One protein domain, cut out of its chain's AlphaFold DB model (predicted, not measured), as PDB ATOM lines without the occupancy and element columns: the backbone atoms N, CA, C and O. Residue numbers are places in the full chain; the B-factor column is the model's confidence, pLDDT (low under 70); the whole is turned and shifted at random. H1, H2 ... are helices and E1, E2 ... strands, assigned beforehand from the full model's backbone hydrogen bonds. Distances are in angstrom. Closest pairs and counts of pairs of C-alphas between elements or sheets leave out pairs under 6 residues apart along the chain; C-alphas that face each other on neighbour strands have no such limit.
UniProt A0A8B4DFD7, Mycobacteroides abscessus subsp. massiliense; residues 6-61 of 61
ATOM      1  N   TYR A   6     132.442 155.100  77.905       90.44
ATOM      2  CA  TYR A   6     133.657 155.430  78.642       90.44
ATOM      3  C   TYR A   6     133.395 156.444  79.747       90.44
ATOM      4  O   TYR A   6     132.848 157.521  79.502       90.44
ATOM      5  N   ALA A   7     133.839 156.103  80.953       88.56
ATOM      6  CA  ALA A   7     133.733 156.914  82.155       88.56
ATOM      7  C   ALA A   7     135.126 157.294  82.678       88.56
ATOM      8  O   ALA A   7     136.075 156.513  82.632       88.56
ATOM      9  N   ARG A   8     135.274 158.505  83.219       85.62
ATOM     10  CA  ARG A   8     136.525 158.926  83.863       85.62
ATOM     11  C   ARG A   8     136.232 159.750  85.096       85.62
ATOM     12  O   ARG A   8     135.568 160.786  85.013       85.62
ATOM     13  N   VAL A   9     136.841 159.360  86.211       82.56
ATOM     14  CA  VAL A   9     136.784 160.134  87.455       82.56
ATOM     15  C   VAL A   9     138.167 160.590  87.878       82.56
ATOM     16  O   VAL A   9     139.139 159.831  87.856       82.56
ATOM     17  N   SER A  10     138.244 161.856  88.281       72.50
ATOM     18  CA  SER A  10     139.380 162.333  89.055       72.50
ATOM     19  C   SER A  10     139.207 161.900  90.506       72.50
ATOM     20  O   SER A  10     138.084 161.727  90.972       72.50
ATOM     21  N   THR A  11     140.294 161.680  91.244       65.44
ATOM     22  CA  THR A  11     140.245 161.175  92.633       65.44
ATOM     23  C   THR A  11     139.604 162.130  93.657       65.44
ATOM     24  O   THR A  11     139.864 162.007  94.848       65.44
ATOM     25  N   GLY A  12     138.771 163.084  93.247       58.97
ATOM     26  CA  GLY A  12     138.011 163.952  94.139       58.97
ATOM     27  C   GLY A  12     136.518 163.705  93.983       58.97
ATOM     28  O   GLY A  12     135.976 164.068  92.954       58.97
ATOM     29  N   ARG A  13     135.873 163.115  95.002       60.06
ATOM     30  CA  ARG A  13     134.407 162.995  95.243       60.06
ATOM     31  C   ARG A  13     133.482 162.549  94.089       60.06
ATOM     32  O   ARG A  13     132.292 162.377  94.326       60.06
ATOM     33  N   GLN A  14     133.975 162.340  92.875       64.38
ATOM     34  CA  GLN A  14     133.193 161.897  91.731       64.38
ATOM     35  C   GLN A  14     132.977 160.388  91.839       64.38
ATOM     36  O   GLN A  14     133.934 159.624  91.976       64.38
ATOM     37  N   SER A  15     131.713 159.968  91.796       76.19
ATOM     38  CA  SER A  15     131.345 158.554  91.838       76.19
ATOM     39  C   SER A  15     131.364 158.003  90.419       76.19
ATOM     40  O   SER A  15     130.573 158.434  89.584       76.19
ATOM     41  N   LEU A  16     132.284 157.074  90.152       78.38
ATOM     42  CA  LEU A  16     132.360 156.363  88.872       78.38
ATOM     43  C   LEU A  16     131.035 155.649  88.579       78.38
ATOM     44  O   LEU A  16     130.557 155.676  87.454       78.38
ATOM     45  N   ASP A  17     130.420 155.141  89.641       80.56
ATOM     46  CA  ASP A  17     129.112 154.499  89.675       80.56
ATOM     47  C   ASP A  17     128.011 155.328  88.989       80.56
ATOM     48  O   ASP A  17     127.364 154.849  88.071       80.56
ATOM     49  N   GLN A  18     127.895 156.627  89.306       84.19
ATOM     50  CA  GLN A  18     126.912 157.506  88.654       84.19
ATOM     51  C   GLN A  18     127.174 157.696  87.154       84.19
ATOM     52  O   GLN A  18     126.239 157.900  86.387       84.19
ATOM     53  N   GLN A  19     128.436 157.670  86.715       85.19
ATOM     54  CA  GLN A  19     128.748 157.765  85.285       85.19
ATOM     55  C   GLN A  19     128.418 156.460  84.558       85.19
ATOM     56  O   GLN A  19     127.942 156.510  83.428       85.19
ATOM     57  N   VAL A  20     128.660 155.314  85.202       86.25
ATOM     58  CA  VAL A  20     128.299 153.995  84.672       86.25
ATOM     59  C   VAL A  20     126.783 153.883  84.554       86.25
ATOM     60  O   VAL A  20     126.302 153.554  83.479       86.25
ATOM     61  N   ASP A  21     126.036 154.276  85.584       87.38
ATOM     62  CA  ASP A  21     124.570 154.217  85.596       87.38
ATOM     63  C   ASP A  21     123.946 155.031  84.447       87.38
ATOM     64  O   ASP A  21     123.071 154.550  83.731       87.38
ATOM     65  N   VAL A  22     124.485 156.227  84.166       88.44
ATOM     66  CA  VAL A  22     124.070 157.051  83.015       88.44
ATOM     67  C   VAL A  22     124.376 156.372  81.675       88.44
ATOM     68  O   VAL A  22     123.577 156.470  80.743       88.44
ATOM     69  N   LEU A  23     125.518 155.691  81.549       88.56
ATOM     70  CA  LEU A  23     125.881 154.963  80.326       88.56
ATOM     71  C   LEU A  23     124.983 153.737  80.127       88.56
ATOM     72  O   LEU A  23     124.501 153.510  79.016       88.56
ATOM     73  N   THR A  24     124.695 153.003  81.199       87.56
ATOM     74  CA  THR A  24     123.771 151.867  81.182       87.56
ATOM     75  C   THR A  24     122.353 152.317  80.841       87.56
ATOM     76  O   THR A  24     121.707 151.727  79.974       87.56
ATOM     77  N   ALA A  25     121.892 153.432  81.413       88.88
ATOM     78  CA  ALA A  25     120.606 154.045  81.079       88.88
ATOM     79  C   ALA A  25     120.531 154.525  79.617       88.88
ATOM     80  O   ALA A  25     119.456 154.525  79.020       88.88
ATOM     81  N   ALA A  26     121.667 154.890  79.014       87.88
ATOM     82  CA  ALA A  26     121.768 155.206  77.590       87.88
ATOM     83  C   ALA A  26     121.784 153.959  76.677       87.88
ATOM     84  O   ALA A  26     121.831 154.098  75.453       87.88
ATOM     85  N   GLY A  27     121.733 152.750  77.246       88.38
ATOM     86  CA  GLY A  27     121.705 151.482  76.514       88.38
ATOM     87  C   GLY A  27     123.083 150.882  76.233       88.38
ATOM     88  O   GLY A  27     123.197 150.007  75.373       88.38
ATOM     89  N   VAL A  28     124.132 151.346  76.919       90.44
ATOM     90  CA  VAL A  28     125.447 150.694  76.908       90.44
ATOM     91  C   VAL A  28     125.413 149.500  77.856       90.44
ATOM     92  O   VAL A  28     125.001 149.619  79.000       90.44
ATOM     93  N   ASP A  29     125.873 148.344  77.394       88.50
ATOM     94  CA  ASP A  29     126.031 147.187  78.272       88.50
ATOM     95  C   ASP A  29     127.150 147.450  79.292       88.50
ATOM     96  O   ASP A  29     128.226 147.904  78.898       88.50
ATOM     97  N   GLU A  30     126.944 147.149  80.578       84.25
ATOM     98  CA  GLU A  30     127.974 147.336  81.616       84.25
ATOM     99  C   GLU A  30     129.288 146.625  81.269       84.25
ATOM    100  O   GLU A  30     130.368 147.154  81.539       84.25
ATOM    101  N   SER A  31     129.226 145.478  80.579       85.00
ATOM    102  CA  SER A  31     130.418 144.757  80.108       85.00
ATOM    103  C   SER A  31     131.236 145.521  79.058       85.00
ATOM    104  O   SER A  31     132.379 145.164  78.773       85.00
ATOM    105  N   ARG A  32     130.658 146.579  78.479       86.44
ATOM    106  CA  ARG A  32     131.234 147.456  77.448       86.44
ATOM    107  C   ARG A  32     131.434 148.888  77.941       86.44
ATOM    108  O   ARG A  32     131.647 149.799  77.130       86.44
ATOM    109  N   VAL A  33     131.356 149.099  79.254       89.50
ATOM    110  CA  VAL A  33     131.710 150.363  79.893       89.50
ATOM    111  C   VAL A  33     133.162 150.294  80.349       89.50
ATOM    112  O   VAL A  33     133.530 149.567  81.269       89.50
ATOM    113  N   TYR A  34     134.003 151.096  79.712       90.44
ATOM    114  CA  TYR A  34     135.406 151.245  80.071       90.44
ATOM    115  C   TYR A  34     135.561 152.414  81.037       90.44
ATOM    116  O   TYR A  34     134.894 153.439  80.900       90.44
ATOM    117  N   SER A  35     136.449 152.295  82.019       88.19
ATOM    118  CA  SER A  35     136.650 153.365  82.991       88.19
ATOM    119  C   SER A  35     138.105 153.605  83.344       88.19
ATOM    120  O   SER A  35     138.914 152.685  83.359       88.19
ATOM    121  N   ASP A  36     138.423 154.861  83.651       87.38
ATOM    122  CA  ASP A  36     139.735 155.260  84.152       87.38
ATOM    123  C   ASP A  36     139.608 156.151  85.392       87.38
ATOM    124  O   ASP A  36     138.840 157.123  85.430       87.38
ATOM    125  N   LYS A  37     140.407 155.846  86.417       81.19
ATOM    126  CA  LYS A  37     140.479 156.616  87.664       81.19
ATOM    127  C   LYS A  37     141.830 157.309  87.765       81.19
ATOM    128  O   LYS A  37     142.827 156.667  88.083       81.19
ATOM    129  N   LEU A  38     141.869 158.615  87.496       79.31
ATOM    130  CA  LEU A  38     143.127 159.360  87.380       79.31
ATOM    131  C   LEU A  38     143.023 160.790  87.905       79.31
ATOM    132  O   LEU A  38     142.151 161.556  87.500       79.31
ATOM    133  N   SER A  39     143.954 161.174  88.770       71.31
ATOM    134  CA  SER A  39     144.081 162.531  89.307       71.31
ATOM    135  C   SER A  39     144.859 163.440  88.348       71.31
ATOM    136  O   SER A  39     145.873 163.031  87.789       71.31
ATOM    137  N   GLY A  40     144.434 164.700  88.210       69.38
ATOM    138  CA  GLY A  40     145.198 165.731  87.497       69.38
ATOM    139  C   GLY A  40     145.224 165.591  85.966       69.38
ATOM    140  O   GLY A  40     144.321 165.014  85.349       69.38
ATOM    141  N   THR A  41     146.245 166.183  85.341       62.72
ATOM    142  CA  THR A  41     146.453 166.154  83.885       62.72
ATOM    143  C   THR A  41     147.074 164.821  83.488       62.72
ATOM    144  O   THR A  41     148.287 164.657  83.560       62.72
ATOM    145  N   SER A  42     146.240 163.857  83.101       64.75
ATOM    146  CA  SER A  42     146.711 162.512  82.752       64.75
ATOM    147  C   SER A  42     146.851 162.317  81.245       64.75
ATOM    148  O   SER A  42     145.902 162.609  80.499       64.75
ATOM    149  N   THR A  43     147.999 161.791  80.813       68.31
ATOM    150  CA  THR A  43     148.308 161.437  79.419       68.31
ATOM    151  C   THR A  43     147.574 160.167  78.987       68.31
ATOM    152  O   THR A  43     146.956 159.468  79.791       68.31
ATOM    153  N   ARG A  44     147.592 159.876  77.684       63.75
ATOM    154  CA  ARG A  44     146.901 158.717  77.098       63.75
ATOM    155  C   ARG A  44     147.437 157.377  77.624       63.75
ATOM    156  O   ARG A  44     146.655 156.455  77.797       63.75
ATOM    157  N   GLU A  45     148.728 157.304  77.943       67.12
ATOM    158  CA  GLU A  45     149.380 156.130  78.554       67.12
ATOM    159  C   GLU A  45     148.868 155.836  79.966       67.12
ATOM    160  O   GLU A  45     148.880 154.697  80.418       67.12
ATOM    161  N   GLN A  46     148.363 156.859  80.653       73.75
ATOM    162  CA  GLN A  46     147.785 156.712  81.981       73.75
ATOM    163  C   GLN A  46     146.313 156.280  81.922       73.75
ATOM    164  O   GLN A  46     145.711 156.125  82.973       73.75
ATOM    165  N   ARG A  47     145.728 156.092  80.726       82.00
ATOM    166  CA  ARG A  47     144.306 155.772  80.495       82.00
ATOM    167  C   ARG A  47     144.131 154.403  79.823       82.00
ATOM    168  O   ARG A  47     143.793 154.350  78.633       82.00
ATOM    169  N   PRO A  48     144.403 153.293  80.532       83.56
ATOM    170  CA  PRO A  48     144.222 151.953  79.981       83.56
ATOM    171  C   PRO A  48     142.775 151.682  79.537       83.56
ATOM    172  O   PRO A  48     142.582 151.031  78.511       83.56
ATOM    173  N   GLY A  49     141.766 152.223  80.229       86.06
ATOM    174  CA  GLY A  49     140.358 152.071  79.845       86.06
ATOM    175  C   GLY A  49     140.038 152.726  78.500       86.06
ATOM    176  O   GLY A  49     139.398 152.121  77.641       86.06
ATOM    177  N   LEU A  50     140.542 153.940  78.266       86.00
ATOM    178  CA  LEU A  50     140.387 154.623  76.978       86.00
ATOM    179  C   LEU A  50     141.116 153.890  75.846       86.00
ATOM    180  O   LEU A  50     140.623 153.848  74.720       86.00
ATOM    181  N   ALA A  51     142.302 153.346  76.123       88.00
ATOM    182  CA  ALA A  51     143.057 152.578  75.140       88.00
ATOM    183  C   ALA A  51     142.287 151.322  74.710       88.00
ATOM    184  O   ALA A  51     142.124 151.115  73.510       88.00
ATOM    185  N   ALA A  52     141.748 150.562  75.668       87.31
ATOM    186  CA  ALA A  52     140.944 149.371  75.406       87.31
ATOM    187  C   ALA A  52     139.663 149.684  74.615       87.31
ATOM    188  O   ALA A  52     139.346 148.978  73.662       87.31
ATOM    189  N   LEU A  53     138.968 150.785  74.935       88.75
ATOM    190  CA  LEU A  53     137.802 151.214  74.156       88.75
ATOM    191  C   LEU A  53     138.171 151.491  72.694       88.75
ATOM    192  O   LEU A  53     137.453 151.093  71.781       88.75
ATOM    193  N   LEU A  54     139.273 152.210  72.467       88.06
ATOM    194  CA  LEU A  54     139.713 152.587  71.122       88.06
ATOM    195  C   LEU A  54     140.285 151.411  70.331       88.06
ATOM    196  O   LEU A  54     140.338 151.487  69.106       88.06
ATOM    197  N   ASP A  55     140.761 150.375  71.008       88.50
ATOM    198  CA  ASP A  55     141.162 149.113  70.396       88.50
ATOM    199  C   ASP A  55     139.924 148.334  69.931       88.50
ATOM    200  O   ASP A  55     139.756 148.099  68.735       88.50
ATOM    201  N   TYR A  56     138.961 148.132  70.837       86.12
ATOM    202  CA  TYR A  56     137.671 147.514  70.530       86.12
ATOM    203  C   TYR A  56     136.934 148.240  69.393       86.12
ATOM    204  O   TYR A  56     136.434 147.619  68.459       86.12
ATOM    205  N   ALA A  57     136.896 149.575  69.414       84.38
ATOM    206  CA  ALA A  57     136.246 150.362  68.365       84.38
ATOM    207  C   ALA A  57     136.886 150.180  66.977       84.38
ATOM    208  O   ALA A  57     136.222 150.429  65.975       84.38
ATOM    209  N   ARG A  58     138.163 149.781  66.909       86.44
ATOM    210  CA  ARG A  58     138.878 149.528  65.652       86.44
ATOM    211  C   ARG A  58     138.731 148.089  65.182       86.44
ATOM    212  O   ARG A  58     138.597 147.892  63.981       86.44
ATOM    213  N   GLU A  59     138.723 147.119  66.093       81.12
ATOM    214  CA  GLU A  59     138.488 145.708  65.750       81.12
ATOM    215  C   GLU A  59     137.078 145.447  65.204       81.12
ATOM    216  O   GLU A  59     136.888 144.537  64.408       81.12
ATOM    217  N   VAL A  60     136.076 146.233  65.610       63.19
ATOM    218  CA  VAL A  60     134.659 145.980  65.269       63.19
ATOM    219  C   VAL A  60     134.255 146.614  63.921       63.19
ATOM    220  O   VAL A  60     133.079 146.902  63.690       63.19
ATOM    221  N   THR A  61     135.219 146.833  63.022       50.56
ATOM    222  CA  THR A  61     134.995 147.330  61.647       50.56
ATOM    223  C   THR A  61     135.145 146.197  60.646       50.56
ATOM    224  O   THR A  61     134.277 146.098  59.751       50.56
TER     225      THR A  61
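What this domain is: This is residues 6 to 61 of the 61 residues of a protein of Mycobacteroides abscessus subsp. massiliense (UniProt A0A8B4DFD7). Two short strands side by side, E1 and E2, make a narrow ribbon in the middle of a flat domain, with helix H1 packed over one side of it and helix H2 over the other. H2 meets the ribbon with its residues 48 to 53, mainly at E2. The printed part has 56 residues, with two named helices and two named strands in the order E1, H1, E2, H2; the sheet, E1 then E2, is parallel, and the class is mixed, helices and strands. The whole is only just compact, close to loose, with a radius of gyration of the C-alphas of 11.9 A and spans of 35 by 28 by 12 A.

How they stand to each other: E1, residues 6 to 9, and E2, residues 33 to 37, are parallel neighbours at 22 degrees. N 7 and O 34 are 2.9 A apart and N 36 and O 7 are 3.0 A apart, within hydrogen-bond range. With H1, residues 16 to 25, they form a strand-helix-strand unit, two parallel neighbour strands with a helix between them along the chain, and its crossover is right-handed. The closest C-alphas of E1 and H1 are those of Ala 7 and Gln 19, 5.9 A apart. For H2, residues 48 to 59, and E2 they are those of Tyr 34 and Gly 49, at 5.0 A. H1 and H2 are apart. Every O i to N i+4 pair is within hydrogen-bond range in H1, and 7 of 8 in H2.

Where its parts are: E1 begins at C-alpha 6 (133.657, 155.430, 78.642) and is 10.5 A long. H1 measures 14.3 A, E2 13.3 A. H2 measures 16.6 A and ends at C-alpha 59 (138.488, 145.708, 65.750).

The domain as a whole: The C-alphas of Arg 13 and Thr 61, the two farthest apart, are 37.1 A from each other. The printed part has no cut, and its three links are short. The mean pLDDT of the printed part is 80.3; residues 11 to 14, 40 to 45 and 60 to 61 are under 70.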